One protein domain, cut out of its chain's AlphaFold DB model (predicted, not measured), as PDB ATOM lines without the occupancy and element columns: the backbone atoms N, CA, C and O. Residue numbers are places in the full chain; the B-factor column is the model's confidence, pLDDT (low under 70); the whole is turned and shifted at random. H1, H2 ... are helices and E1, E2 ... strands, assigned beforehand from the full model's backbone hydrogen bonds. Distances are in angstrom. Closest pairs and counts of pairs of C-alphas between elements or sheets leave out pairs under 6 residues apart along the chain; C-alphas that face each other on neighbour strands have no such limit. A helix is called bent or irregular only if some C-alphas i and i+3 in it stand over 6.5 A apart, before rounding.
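Overview. This is residues 3 to 98 of the 784 residues of the protein "ABC transporter permease" of Candidatus Bathyarchaeota archaeon (UniProt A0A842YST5). The model is a long, thin rod: one long helix, H3, makes one end, with its residues 86 to 98 sticking out alone, and a long looped link, residues 26 to 55, reaches to the other end. Between them, the first part of H3 packs on H1, the short helix H2 follows a small two-strand hairpin, E1 and E2, and the long link joins those two strands. The printed part has 96 residues, with three named helices and two named strands in the order H1, E1, E2, H2, H3; the sheet, E1 - E2, is antiparallel and the class is mostly helix. The whole is extended, with a radius of gyration of the C-alphas of 20.4 A and spans of 76 by 20 by 17 A.

Arrangement. E1, residues 23 to 25, and E2, residues 56 to 58, form an antiparallel hairpin at 157 degrees, with N 24 and O 57 within hydrogen-bond range at 2.8 A. H2, residues 59 to 67, only just touches H1, residues 6 to 18, with 3 pairs of C-alphas within 8 A, through residues 15 to 16 of H1 alone; the closest C-alphas are those of Ser 16 and Asp 60, 7.2 A. H3, residues 71 to 98, touches H1 with its residues 71 to 84 alone, closest at the C-alphas of Ala 13 and Leu 74, 4.8 A. They run opposite ways at a shallow tilt of 33 degrees, only just short of steep. H3 is apart from E1 and E2. In H1 and H2 every O i to N i+4 pair is within hydrogen-bond range; in H3, 22 of 24.

Along the chain. H1 begins at C-alpha 6 (-21.594, 53.284, 80.461) and is 18.6 A long. H3 is 41.3 A long and ends at C-alpha 98 (2.125, 63.007, 81.956); it is irregular, with C-alphas 72 and 75 standing 7.4 A apart.

Size, cuts and confidence. The two C-alphas farthest apart, Gly 37 and Ile 98, are 75.9 A apart. The printed part has no cut. The link from E1 to E2 is long, and in it residues 31 to 32 pair antiparallel with residues 44 to 45. Mean pLDDT of the printed part is 84.7; residues 3 and 36 are under 70.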
ATOM      1  N   HIS A   3     -26.885  59.414  80.283       69.06
ATOM      2  CA  HIS A   3     -26.061  59.235  79.069       69.06
ATOM      3  C   HIS A   3     -24.532  59.284  79.276       69.06
ATOM      4  O   HIS A   3     -23.778  59.088  78.330       69.06
ATOM      5  N   VAL A   4     -24.057  59.565  80.491       72.31
ATOM      6  CA  VAL A   4     -22.621  59.601  80.841       72.31
ATOM      7  C   VAL A   4     -22.188  58.299  81.532       72.31
ATOM      8  O   VAL A   4     -21.000  58.010  81.632       72.31
ATOM      9  N   ASN A   5     -23.143  57.491  82.002       75.56
ATOM     10  CA  ASN A   5     -22.872  56.223  82.665       75.56
ATOM     11  C   ASN A   5     -22.805  55.080  81.628       75.56
ATOM     12  O   ASN A   5     -23.840  54.751  81.056       75.56
ATOM     13  N   PRO A   6     -21.658  54.412  81.397       82.19
ATOM     14  CA  PRO A   6     -21.594  53.284  80.461       82.19
ATOM     15  C   PRO A   6     -22.419  52.065  80.919       82.19
ATOM     16  O   PRO A   6     -22.761  51.216  80.099       82.19
ATOM     17  N   ILE A   7     -22.774  51.978  82.209       81.62
ATOM     18  CA  ILE A   7     -23.542  50.856  82.771       81.62
ATOM     19  C   ILE A   7     -24.996  50.860  82.273       81.62
ATOM     20  O   ILE A   7     -25.540  49.786  82.049       81.62
ATOM     21  N   SER A   8     -25.623  52.023  82.032       82.12
ATOM     22  CA  SER A   8     -27.006  52.077  81.514       82.12
ATOM     23  C   SER A   8     -27.095  51.490  80.101       82.12
ATOM     24  O   SER A   8     -27.922  50.618  79.844       82.12
ATOM     25  N   TYR A   9     -26.171  51.882  79.218       87.44
ATOM     26  CA  TYR A   9     -26.041  51.326  77.870       87.44
ATOM     27  C   TYR A   9     -25.793  49.811  77.882       87.44
ATOM     28  O   TYR A   9     -26.377  49.093  77.067       87.44
ATOM     29  N   ALA A  10     -24.961  49.322  78.808       87.50
ATOM     30  CA  ALA A  10     -24.695  47.894  78.975       87.50
ATOM     31  C   ALA A  10     -25.924  47.128  79.490       87.50
ATOM     32  O   ALA A  10     -26.217  46.045  78.992       87.50
ATOM     33  N   PHE A  11     -26.662  47.695  80.445       87.44
ATOM     34  CA  PHE A  11     -27.856  47.084  81.029       87.44
ATOM     35  C   PHE A  11     -29.007  46.989  80.014       87.44
ATOM     36  O   PHE A  11     -29.573  45.910  79.843       87.44
ATOM     37  N   GLU A  12     -29.273  48.062  79.256       88.69
ATOM     38  CA  GLU A  12     -30.228  48.046  78.135       88.69
ATOM     39  C   GLU A  12     -29.827  47.003  77.073       88.69
ATOM     40  O   GLU A  12     -30.668  46.226  76.620       88.69
ATOM     41  N   ALA A  13     -28.544  46.934  76.695       88.88
ATOM     42  CA  ALA A  13     -28.064  45.986  75.686       88.88
ATOM     43  C   ALA A  13     -28.145  44.518  76.148       88.88
ATOM     44  O   ALA A  13     -28.491  43.650  75.350       88.88
ATOM     45  N   VAL A  14     -27.855  44.226  77.421       90.06
ATOM     46  CA  VAL A  14     -27.952  42.865  77.977       90.06
ATOM     47  C   VAL A  14     -29.411  42.430  78.112       90.06
ATOM     48  O   VAL A  14     -29.754  41.345  77.644       90.06
ATOM     49  N   LEU A  15     -30.286  43.265  78.685       88.69
ATOM     50  CA  LEU A  15     -31.701  42.915  78.844       88.69
ATOM     51  C   LEU A  15     -32.406  42.748  77.493       88.69
ATOM     52  O   LEU A  15     -33.051  41.724  77.275       88.69
ATOM     53  N   SER A  16     -32.233  43.690  76.560       89.25
ATOM     54  CA  SER A  16     -32.858  43.601  75.229       89.25
ATOM     55  C   SER A  16     -32.311  42.459  74.361       89.25
ATOM     56  O   SER A  16     -32.976  42.045  73.414       89.25
ATOM     57  N   ASN A  17     -31.140  41.901  74.688       90.69
ATOM     58  CA  ASN A  17     -30.659  40.657  74.086       90.69
ATOM     59  C   ASN A  17     -31.287  39.410  74.734       90.69
ATOM     60  O   ASN A  17     -31.626  38.460  74.036       90.69
ATOM     61  N   GLU A  18     -31.422  39.402  76.062       89.88
ATOM     62  CA  GLU A  18     -31.843  38.238  76.855       89.88
ATOM     63  C   GLU A  18     -33.365  38.004  76.842       89.88
ATOM     64  O   GLU A  18     -33.810  36.857  76.884       89.88
ATOM     65  N   PHE A  19     -34.170  39.068  76.754       88.00
ATOM     66  CA  PHE A  19     -35.640  38.994  76.696       88.00
ATOM     67  C   PHE A  19     -36.199  38.978  75.264       88.00
ATOM     68  O   PHE A  19     -37.341  38.566  75.071       88.00
ATOM     69  N   SER A  20     -35.402  39.377  74.268       85.81
ATOM     70  CA  SER A  20     -35.785  39.444  72.849       85.81
ATOM     71  C   SER A  20     -36.412  38.130  72.363       85.81
ATOM     72  O   SER A  20     -35.718  37.114  72.262       85.81
ATOM     73  N   GLY A  21     -37.693  38.154  71.993       84.12
ATOM     74  CA  GLY A  21     -38.403  36.969  71.505       84.12
ATOM     75  C   GLY A  21     -38.612  35.858  72.545       84.12
ATOM     76  O   GLY A  21     -38.916  34.727  72.162       84.12
ATOM     77  N   ARG A  22     -38.464  36.142  73.847       86.50
ATOM     78  CA  ARG A  22     -38.987  35.267  74.907       86.50
ATOM     79  C   ARG A  22     -40.459  35.573  75.145       86.50
ATOM     80  O   ARG A  22     -40.853  36.732  75.198       86.50
ATOM     81  N   GLN A  23     -41.247  34.528  75.362       87.62
ATOM     82  CA  GLN A  23     -42.620  34.632  75.840       87.62
ATOM     83  C   GLN A  23     -42.660  34.106  77.277       87.62
ATOM     84  O   GLN A  23     -42.082  33.060  77.573       87.62
ATOM     85  N   MET A  24     -43.255  34.877  78.182       86.06
ATOM     86  CA  MET A  24     -43.264  34.617  79.619       86.06
ATOM     87  C   MET A  24     -44.683  34.271  80.059       86.06
ATOM     88  O   MET A  24     -45.541  35.151  80.145       86.06
ATOM     89  N   ASP A  25     -44.932  32.990  80.316       85.88
ATOM     90  CA  ASP A  25     -46.224  32.516  80.807       85.88
ATOM     91  C   ASP A  25     -46.467  32.978  82.248       85.88
ATOM     92  O   ASP A  25     -45.586  32.908  83.111       85.88
ATOM     93  N   CYS A  26     -47.675  33.468  82.516       83.88
ATOM     94  CA  CYS A  26     -48.024  34.011  83.817       83.88
ATOM     95  C   CYS A  26     -48.233  32.886  84.839       83.88
ATOM     96  O   CYS A  26     -48.996  31.947  84.608       83.88
ATOM     97  N   ALA A  27     -47.605  32.993  86.012       83.19
ATOM     98  CA  ALA A  27     -47.881  32.067  87.106       83.19
ATOM     99  C   ALA A  27     -49.365  32.168  87.534       83.19
ATOM    100  O   ALA A  27     -49.896  33.279  87.577       83.19
ATOM    101  N   PRO A  28     -50.037  31.073  87.948       78.38
ATOM    102  CA  PRO A  28     -51.448  31.125  88.355       78.38
ATOM    103  C   PRO A  28     -51.753  32.111  89.497       78.38
ATOM    104  O   PRO A  28     -52.865  32.616  89.597       78.38
ATOM    105  N   SER A  29     -50.760  32.424  90.336       79.38
ATOM    106  CA  SER A  29     -50.834  33.434  91.403       79.38
ATOM    107  C   SER A  29     -50.692  34.888  90.922       79.38
ATOM    108  O   SER A  29     -50.879  35.804  91.719       79.38
ATOM    109  N   GLN A  30     -50.353  35.108  89.649       80.00
ATOM    110  CA  GLN A  30     -50.183  36.412  88.993       80.00
ATOM    111  C   GLN A  30     -51.297  36.718  87.974       80.00
ATOM    112  O   GLN A  30     -51.320  37.809  87.410       80.00
ATOM    113  N   LEU A  31     -52.233  35.793  87.738       82.69
ATOM    114  CA  LEU A  31     -53.440  36.058  86.949       82.69
ATOM    115  C   LEU A  31     -54.432  36.901  87.760       82.69
ATOM    116  O   LEU A  31     -54.600  36.670  88.956       82.69
ATOM    117  N   VAL A  32     -55.101  37.861  87.125       81.50
ATOM    118  CA  VAL A  32     -56.068  38.782  87.745       81.50
ATOM    119  C   VAL A  32     -57.285  38.926  86.815       81.50
ATOM    120  O   VAL A  32     -57.094  39.048  85.606       81.50
ATOM    121  N   PRO A  33     -58.534  38.934  87.330       78.38
ATOM    122  CA  PRO A  33     -58.927  38.799  88.735       78.38
ATOM    123  C   PRO A  33     -58.900  37.347  89.249       78.38
ATOM    124  O   PRO A  33     -59.027  36.383  88.491       78.38
ATOM    125  N   GLN A  34     -58.773  37.199  90.571       75.88
ATOM    126  CA  GLN A  34     -58.847  35.915  91.282       75.88
ATOM    127  C   GLN A  34     -60.103  35.886  92.155       75.88
ATOM    128  O   GLN A  34     -60.324  36.791  92.958       75.88
ATOM    129  N   GLY A  35     -60.923  34.845  92.017       77.75
ATOM    130  CA  GLY A  35     -62.118  34.656  92.837       77.75
ATOM    131  C   GLY A  35     -63.046  33.558  92.305       77.75
ATOM    132  O   GLY A  35     -62.934  33.167  91.140       77.75
ATOM    133  N   PRO A  36     -63.970  33.044  93.135       67.69
ATOM    134  CA  PRO A  36     -64.984  32.099  92.683       67.69
ATOM    135  C   PRO A  36     -65.933  32.773  91.681       67.69
ATOM    136  O   PRO A  36     -66.477  33.839  91.959       67.69
ATOM    137  N   GLY A  37     -66.141  32.144  90.522       71.12
ATOM    138  CA  GLY A  37     -67.010  32.662  89.455       71.12
ATOM    139  C   GLY A  37     -66.317  33.523  88.391       71.12
ATOM    140  O   GLY A  37     -66.991  33.992  87.479       71.12
ATOM    141  N   VAL A  38     -64.992  33.711  88.455       75.06
ATOM    142  CA  VAL A  38     -64.234  34.333  87.355       75.06
ATOM    143  C   VAL A  38     -64.148  33.366  86.165       75.06
ATOM    144  O   VAL A  38     -63.742  32.216  86.324       75.06
ATOM    145  N   LEU A  39     -64.507  33.841  84.968       73.56
ATOM    146  CA  LEU A  39     -64.323  33.107  83.711       73.56
ATOM    147  C   LEU A  39     -62.860  33.237  83.234       73.56
ATOM    148  O   LEU A  39     -62.352  34.362  83.219       73.56
ATOM    149  N   PRO A  40     -62.190  32.153  82.786       71.00
ATOM    150  CA  PRO A  40     -60.790  32.201  82.328       71.00
ATOM    151  C   PRO A  40     -60.526  33.179  81.170       71.00
ATOM    152  O   PRO A  40     -59.421  33.698  81.033       71.00
ATOM    153  N   GLU A  41     -61.554  33.456  80.364       72.62
ATOM    154  CA  GLU A  41     -61.539  34.386  79.225       72.62
ATOM    155  C   GLU A  41     -61.349  35.859  79.636       72.62
ATOM    156  O   GLU A  41     -60.910  36.672  78.828       72.62
ATOM    157  N   PHE A  42     -61.640  36.205  80.897       76.19
ATOM    158  CA  PHE A  42     -61.452  37.554  81.452       76.19
ATOM    159  C   PHE A  42     -60.282  37.645  82.443       76.19
ATOM    160  O   PHE A  42     -60.148  38.648  83.145       76.19
ATOM    161  N   GLN A  43     -59.433  36.615  82.517       82.00
ATOM    162  CA  GLN A  43     -58.199  36.653  83.299       82.00
ATOM    163  C   GLN A  43     -57.038  37.145  82.433       82.00
ATOM    164  O   GLN A  43     -56.820  36.645  81.333       82.00
ATOM    165  N   GLY A  44     -56.284  38.120  82.940       84.00
ATOM    166  CA  GLY A  44     -55.045  38.607  82.334       84.00
ATOM    167  C   GLY A  44     -53.881  38.536  83.316       84.00
ATOM    168  O   GLY A  44     -54.077  38.446  84.530       84.00
ATOM    169  N   CYS A  45     -52.657  38.571  82.800       84.81
ATOM    170  CA  CYS A  45     -51.459  38.591  83.631       84.81
ATOM    171  C   CYS A  45     -51.232  39.957  84.304       84.81
ATOM    172  O   CYS A  45     -51.386  40.998  83.671       84.81
ATOM    173  N   ALA A  46     -50.805  39.963  85.571       82.38
ATOM    174  CA  ALA A  46     -50.459  41.178  86.319       82.38
ATOM    175  C   ALA A  46     -49.046  41.731  86.031       82.38
ATOM    176  O   ALA A  46     -48.658  42.748  86.608       82.38
ATOM    177  N   LEU A  47     -48.258  41.072  85.171       82.19
ATOM    178  CA  LEU A  47     -46.947  41.567  84.743       82.19
ATOM    179  C   LEU A  47     -47.094  42.768  83.796       82.19
ATOM    180  O   LEU A  47     -47.905  42.752  82.871       82.19
ATOM    181  N   SER A  48     -46.262  43.790  84.001       79.81
ATOM    182  CA  SER A  48     -46.144  44.956  83.117       79.81
ATOM    183  C   SER A  48     -45.971  44.543  81.651       79.81
ATOM    184  O   SER A  48     -45.177  43.657  81.348       79.81
ATOM    185  N   GLY A  49     -46.699  45.187  80.737       79.62
ATOM    186  CA  GLY A  49     -46.680  44.847  79.307       79.62
ATOM    187  C   GLY A  49     -47.633  43.718  78.892       79.62
ATOM    188  O   GLY A  49     -47.726  43.423  77.703       79.62
ATOM    189  N   ALA A  50     -48.380  43.102  79.815       83.56
ATOM    190  CA  ALA A  50     -49.434  42.152  79.456       83.56
ATOM    191  C   ALA A  50     -50.575  42.820  78.663       83.56
ATOM    192  O   ALA A  50     -51.110  43.856  79.063       83.56
ATOM    193  N   ALA A  51     -51.003  42.184  77.570       80.00
ATOM    194  CA  ALA A  51     -52.231  42.562  76.875       80.00
ATOM    195  C   ALA A  51     -53.482  42.127  77.669       80.00
ATOM    196  O   ALA A  51     -53.461  41.151  78.424       80.00
ATOM    197  N   LEU A  52     -54.598  42.838  77.483       78.25
ATOM    198  CA  LEU A  52     -55.868  42.525  78.148       78.25
ATOM    199  C   LEU A  52     -56.348  41.111  77.773       78.25
ATOM    200  O   LEU A  52     -56.518  40.807  76.595       78.25
ATOM    201  N   GLY A  53     -56.563  40.254  78.778       75.06
ATOM    202  CA  GLY A  53     -56.940  38.844  78.594       75.06
ATOM    203  C   GLY A  53     -55.789  37.903  78.200       75.06
ATOM    204  O   GLY A  53     -56.028  36.726  77.936       75.06
ATOM    205  N   ALA A  54     -54.539  38.383  78.147       81.25
ATOM    206  CA  ALA A  54     -53.389  37.542  77.830       81.25
ATOM    207  C   ALA A  54     -52.843  36.818  79.071       81.25
ATOM    208  O   ALA A  54     -52.549  37.430  80.102       81.25
ATOM    209  N   HIS A  55     -52.648  35.504  78.936       82.94
ATOM    210  CA  HIS A  55     -52.045  34.632  79.956       82.94
ATOM    211  C   HIS A  55     -50.512  34.551  79.857       82.94
ATOM    212  O   HIS A  55     -49.874  33.923  80.698       82.94
ATOM    213  N   SER A  56     -49.903  35.204  78.863       84.50
ATOM    214  CA  SER A  56     -48.450  35.327  78.713       84.50
ATOM    215  C   SER A  56     -48.054  36.696  78.156       84.50
ATOM    216  O   SER A  56     -48.871  37.392  77.551       84.50
ATOM    217  N   VAL A  57     -46.807  37.100  78.404       88.81
ATOM    218  CA  VAL A  57     -46.274  38.437  78.091       88.81
ATOM    219  C   VAL A  57     -45.028  38.312  77.215       88.81
ATOM    220  O   VAL A  57     -44.185  37.447  77.463       88.81
ATOM    221  N   SER A  58     -44.889  39.163  76.197       88.94
ATOM    222  CA  SER A  58     -43.654  39.241  75.410       88.94
ATOM    223  C   SER A  58     -42.532  39.874  76.232       88.94
ATOM    224  O   SER A  58     -42.744  40.866  76.931       88.94
ATOM    225  N   GLY A  59     -41.317  39.341  76.127       87.00
ATOM    226  CA  GLY A  59     -40.133  39.934  76.743       87.00
ATOM    227  C   GLY A  59     -39.823  41.334  76.207       87.00
ATOM    228  O   GLY A  59     -39.371  42.182  76.972       87.00
ATOM    229  N   ASP A  60     -40.122  41.595  74.932       86.50
ATOM    230  CA  ASP A  60     -39.952  42.916  74.323       86.50
ATOM    231  C   ASP A  60     -40.989  43.928  74.876       86.50
ATOM    232  O   ASP A  60     -40.599  45.011  75.312       86.50
ATOM    233  N   ASP A  61     -42.274  43.554  74.983       86.75
ATOM    234  CA  ASP A  61     -43.337  44.418  75.544       86.75
ATOM    235  C   ASP A  61     -43.121  44.699  77.044       86.75
ATOM    236  O   ASP A  61     -43.329  45.816  77.524       86.75
ATOM    237  N   TYR A  62     -42.652  43.696  77.796       86.69
ATOM    238  CA  TYR A  62     -42.275  43.846  79.203       86.69
ATOM    239  C   TYR A  62     -41.136  44.861  79.385       86.69
ATOM    240  O   TYR A  62     -41.187  45.676  80.310       86.69
ATOM    241  N   LEU A  63     -40.115  44.841  78.518       88.50
ATOM    242  CA  LEU A  63     -38.990  45.776  78.596       88.50
ATOM    243  C   LEU A  63     -39.357  47.200  78.166       88.50
ATOM    244  O   LEU A  63     -38.867  48.147  78.786       88.50
ATOM    245  N   ASP A  64     -40.222  47.367  77.167       86.31
ATOM    246  CA  ASP A  64     -40.685  48.696  76.755       86.31
ATOM    247  C   ASP A  64     -41.554  49.339  77.849       86.31
ATOM    248  O   ASP A  64     -41.263  50.443  78.306       86.31
ATOM    249  N   VAL A  65     -42.539  48.611  78.390       84.00
ATOM    250  CA  VAL A  65     -43.443  49.149  79.424       84.00
ATOM    251  C   VAL A  65     -42.765  49.312  80.794       84.00
ATOM    252  O   VAL A  65     -43.112  50.231  81.534       84.00
ATOM    253  N   THR A  66     -41.798  48.458  81.155       80.56
ATOM    254  CA  THR A  66     -41.129  48.526  82.476       80.56
ATOM    255  C   THR A  66     -39.893  49.431  82.485       80.56
ATOM    256  O   THR A  66     -39.601  50.042  83.510       80.56
ATOM    257  N   TYR A  67     -39.156  49.524  81.371       81.56
ATOM    258  CA  TYR A  67     -37.860  50.218  81.313       81.56
ATOM    259  C   TYR A  67     -37.698  51.185  80.124       81.56
ATOM    260  O   TYR A  67     -36.685  51.883  80.061       81.56
ATOM    261  N   SER A  68     -38.658  51.274  79.192       84.56
ATOM    262  CA  SER A  68     -38.541  52.014  77.918       84.56
ATOM    263  C   SER A  68     -37.327  51.597  77.068       84.56
ATOM    264  O   SER A  68     -36.657  52.424  76.446       84.56
ATOM    265  N   TYR A  69     -37.004  50.299  77.079       88.25
ATOM    266  CA  TYR A  69     -35.857  49.728  76.367       88.25
ATOM    267  C   TYR A  69     -36.275  49.066  75.055       88.25
ATOM    268  O   TYR A  69     -37.112  48.170  75.038       88.25
ATOM    269  N   SER A  70     -35.610  49.441  73.957       87.25
ATOM    270  CA  SER A  70     -35.895  48.905  72.621       87.25
ATOM    271  C   SER A  70     -34.699  48.154  72.050       87.25
ATOM    272  O   SER A  70     -33.590  48.682  71.978       87.25
ATOM    273  N   ARG A  71     -34.934  46.947  71.523       84.56
ATOM    274  CA  ARG A  71     -33.913  46.109  70.865       84.56
ATOM    275  C   ARG A  71     -33.176  46.813  69.712       84.56
ATOM    276  O   ARG A  71     -32.026  46.482  69.425       84.56
ATOM    277  N   SER A  72     -33.794  47.820  69.088       87.56
ATOM    278  CA  SER A  72     -33.159  48.682  68.075       87.56
ATOM    279  C   SER A  72     -31.883  49.384  68.578       87.56
ATOM    280  O   SER A  72     -30.966  49.652  67.800       87.56
ATOM    281  N   ASN A  73     -31.784  49.619  69.888       87.75
ATOM    282  CA  ASN A  73     -30.673  50.311  70.531       87.75
ATOM    283  C   ASN A  73     -29.435  49.423  70.762       87.75
ATOM    284  O   ASN A  73     -28.349  49.956  70.991       87.75
ATOM    285  N   LEU A  74     -29.558  48.093  70.677       88.69
ATOM    286  CA  LEU A  74     -28.527  47.129  71.090       88.69
ATOM    287  C   LEU A  74     -27.157  47.381  70.432       88.69
ATOM    288  O   LEU A  74     -26.153  47.535  71.128       88.69
ATOM    289  N   TRP A  75     -27.107  47.497  69.101       90.50
ATOM    290  CA  TRP A  75     -25.845  47.706  68.373       90.50
ATOM    291  C   TRP A  75     -25.251  49.104  68.581       90.50
ATOM    292  O   TRP A  75     -24.029  49.243  68.677       90.50
ATOM    293  N   ARG A  76     -26.100  50.132  68.725       90.25
ATOM    294  CA  ARG A  76     -25.679  51.494  69.094       90.25
ATOM    295  C   ARG A  76     -25.005  51.479  70.464       90.25
ATOM    296  O   ARG A  76     -23.901  51.994  70.616       90.25
ATOM    297  N   ASN A  77     -25.656  50.865  71.446       90.06
ATOM    298  CA  ASN A  77     -25.181  50.795  72.822       90.06
ATOM    299  C   ASN A  77     -23.874  49.996  72.932       90.06
ATOM    300  O   ASN A  77     -22.943  50.444  73.595       90.06
ATOM    301  N   TYR A  78     -23.760  48.870  72.220       90.44
ATOM    302  CA  TYR A  78     -22.520  48.094  72.137       90.44
ATOM    303  C   TYR A  78     -21.350  48.923  71.574       90.44
ATOM    304  O   TYR A  78     -20.270  48.957  72.169       90.44
ATOM    305  N   GLY A  79     -21.577  49.674  70.488       91.31
ATOM    306  CA  GLY A  79     -20.581  50.597  69.932       91.31
ATOM    307  C   GLY A  79     -20.178  51.718  70.901       91.31
ATOM    308  O   GLY A  79     -18.994  52.029  71.026       91.31
ATOM    309  N   VAL A  80     -21.139  52.277  71.646       90.00
ATOM    310  CA  VAL A  80     -20.891  53.288  72.693       90.00
ATOM    311  C   VAL A  80     -20.012  52.730  73.820       90.00
ATOM    312  O   VAL A  80     -19.072  53.402  74.241       90.00
ATOM    313  N   ILE A  81     -20.245  51.493  74.270       90.25
ATOM    314  CA  ILE A  81     -19.429  50.842  75.313       90.25
ATOM    315  C   ILE A  81     -17.979  50.652  74.840       90.25
ATOM    316  O   ILE A  81     -17.048  50.950  75.591       90.25
ATOM    317  N   ILE A  82     -17.770  50.228  73.588       93.06
ATOM    318  CA  ILE A  82     -16.425  50.121  72.995       93.06
ATOM    319  C   ILE A  82     -15.747  51.497  72.934       93.06
ATOM    320  O   ILE A  82     -14.584  51.619  73.323       93.06
ATOM    321  N   ALA A  83     -16.464  52.542  72.510       92.25
ATOM    322  CA  ALA A  83     -15.930  53.902  72.454       92.25
ATOM    323  C   ALA A  83     -15.508  54.424  73.842       92.25
ATOM    324  O   ALA A  83     -14.410  54.966  73.978       92.25
ATOM    325  N   PHE A  84     -16.317  54.196  74.885       90.88
ATOM    326  CA  PHE A  84     -15.942  54.506  76.271       90.88
ATOM    327  C   PHE A  84     -14.711  53.714  76.737       90.88
ATOM    328  O   PHE A  84     -13.837  54.286  77.387       90.88
ATOM    329  N   GLY A  85     -14.601  52.429  76.382       91.31
ATOM    330  CA  GLY A  85     -13.436  51.599  76.713       91.31
ATOM    331  C   GLY A  85     -12.136  52.109  76.080       91.31
ATOM    332  O   GLY A  85     -11.126  52.249  76.768       91.31
ATOM    333  N   VAL A  86     -12.167  52.454  74.788       95.00
ATOM    334  CA  VAL A  86     -11.016  53.038  74.075       95.00
ATOM    335  C   VAL A  86     -10.652  54.413  74.644       95.00
ATOM    336  O   VAL A  86      -9.476  54.674  74.897       95.00
ATOM    337  N   LEU A  87     -11.643  55.270  74.914       92.94
ATOM    338  CA  LEU A  87     -11.425  56.580  75.533       92.94
ATOM    339  C   LEU A  87     -10.764  56.451  76.913       92.94
ATOM    340  O   LEU A  87      -9.791  57.147  77.194       92.94
ATOM    341  N   TYR A  88     -11.248  55.536  77.757       90.50
ATOM    342  CA  TYR A  88     -10.697  55.303  79.091       90.50
ATOM    343  C   TYR A  88      -9.250  54.790  79.041       90.50
ATOM    344  O   TYR A  88      -8.406  55.252  79.813       90.50
ATOM    345  N   LEU A  89      -8.930  53.890  78.103       92.81
ATOM    346  CA  LEU A  89      -7.558  53.429  77.868       92.81
ATOM    347  C   LEU A  89      -6.635  54.578  77.441       92.81
ATOM    348  O   LEU A  89      -5.572  54.748  78.034       92.81
ATOM    349  N   LEU A  90      -7.049  55.401  76.470       94.56
ATOM    350  CA  LEU A  90      -6.266  56.554  76.007       94.56
ATOM    351  C   LEU A  90      -6.021  57.567  77.135       94.56
ATOM    352  O   LEU A  90      -4.879  57.958  77.366       94.56
ATOM    353  N   VAL A  91      -7.062  57.931  77.892       93.31
ATOM    354  CA  VAL A  91      -6.942  58.835  79.048       93.31
ATOM    355  C   VAL A  91      -6.007  58.251  80.115       93.31
ATOM    356  O   VAL A  91      -5.176  58.981  80.649       93.31
ATOM    357  N   THR A  92      -6.071  56.943  80.383       88.19
ATOM    358  CA  THR A  92      -5.193  56.269  81.357       88.19
ATOM    359  C   THR A  92      -3.728  56.262  80.906       88.19
ATOM    360  O   THR A  92      -2.835  56.516  81.717       88.19
ATOM    361  N   VAL A  93      -3.455  56.025  79.618       92.94
ATOM    362  CA  VAL A  93      -2.094  56.081  79.057       92.94
ATOM    363  C   VAL A  93      -1.547  57.511  79.096       92.94
ATOM    364  O   VAL A  93      -0.434  57.723  79.571       92.94
ATOM    365  N   CYS A  94      -2.334  58.511  78.691       91.75
ATOM    366  CA  CYS A  94      -1.904  59.909  78.765       91.75
ATOM    367  C   CYS A  94      -1.667  60.358  80.216       91.75
ATOM    368  O   CYS A  94      -0.643  60.970  80.504       91.75
ATOM    369  N   ALA A  95      -2.559  60.013  81.149       88.00
ATOM    370  CA  ALA A  95      -2.401  60.360  82.561       88.00
ATOM    371  C   ALA A  95      -1.153  59.716  83.191       88.00
ATOM    372  O   ALA A  95      -0.422  60.391  83.913       88.00
ATOM    373  N   THR A  96      -0.868  58.445  82.889       84.38
ATOM    374  CA  THR A  96       0.317  57.748  83.425       84.38
ATOM    375  C   THR A  96       1.635  58.210  82.797       84.38
ATOM    376  O   THR A  96       2.660  58.145  83.466       84.38
ATOM    377  N   GLN A  97       1.628  58.732  81.563       85.56
ATOM    378  CA  GLN A  97       2.814  59.343  80.941       85.56
ATOM    379  C   GLN A  97       3.068  60.790  81.392       85.56
ATOM    380  O   GLN A  97       4.220  61.194  81.530       85.56
ATOM    381  N   ILE A  98       2.010  61.580  81.611       84.81
ATOM    382  CA  ILE A  98       2.125  63.007  81.956       84.81
ATOM    383  C   ILE A  98       2.363  63.206  83.462       84.81
ATOM    384  O   ILE A  98       3.104  64.109  83.851       84.81
TER     385      ILE A  98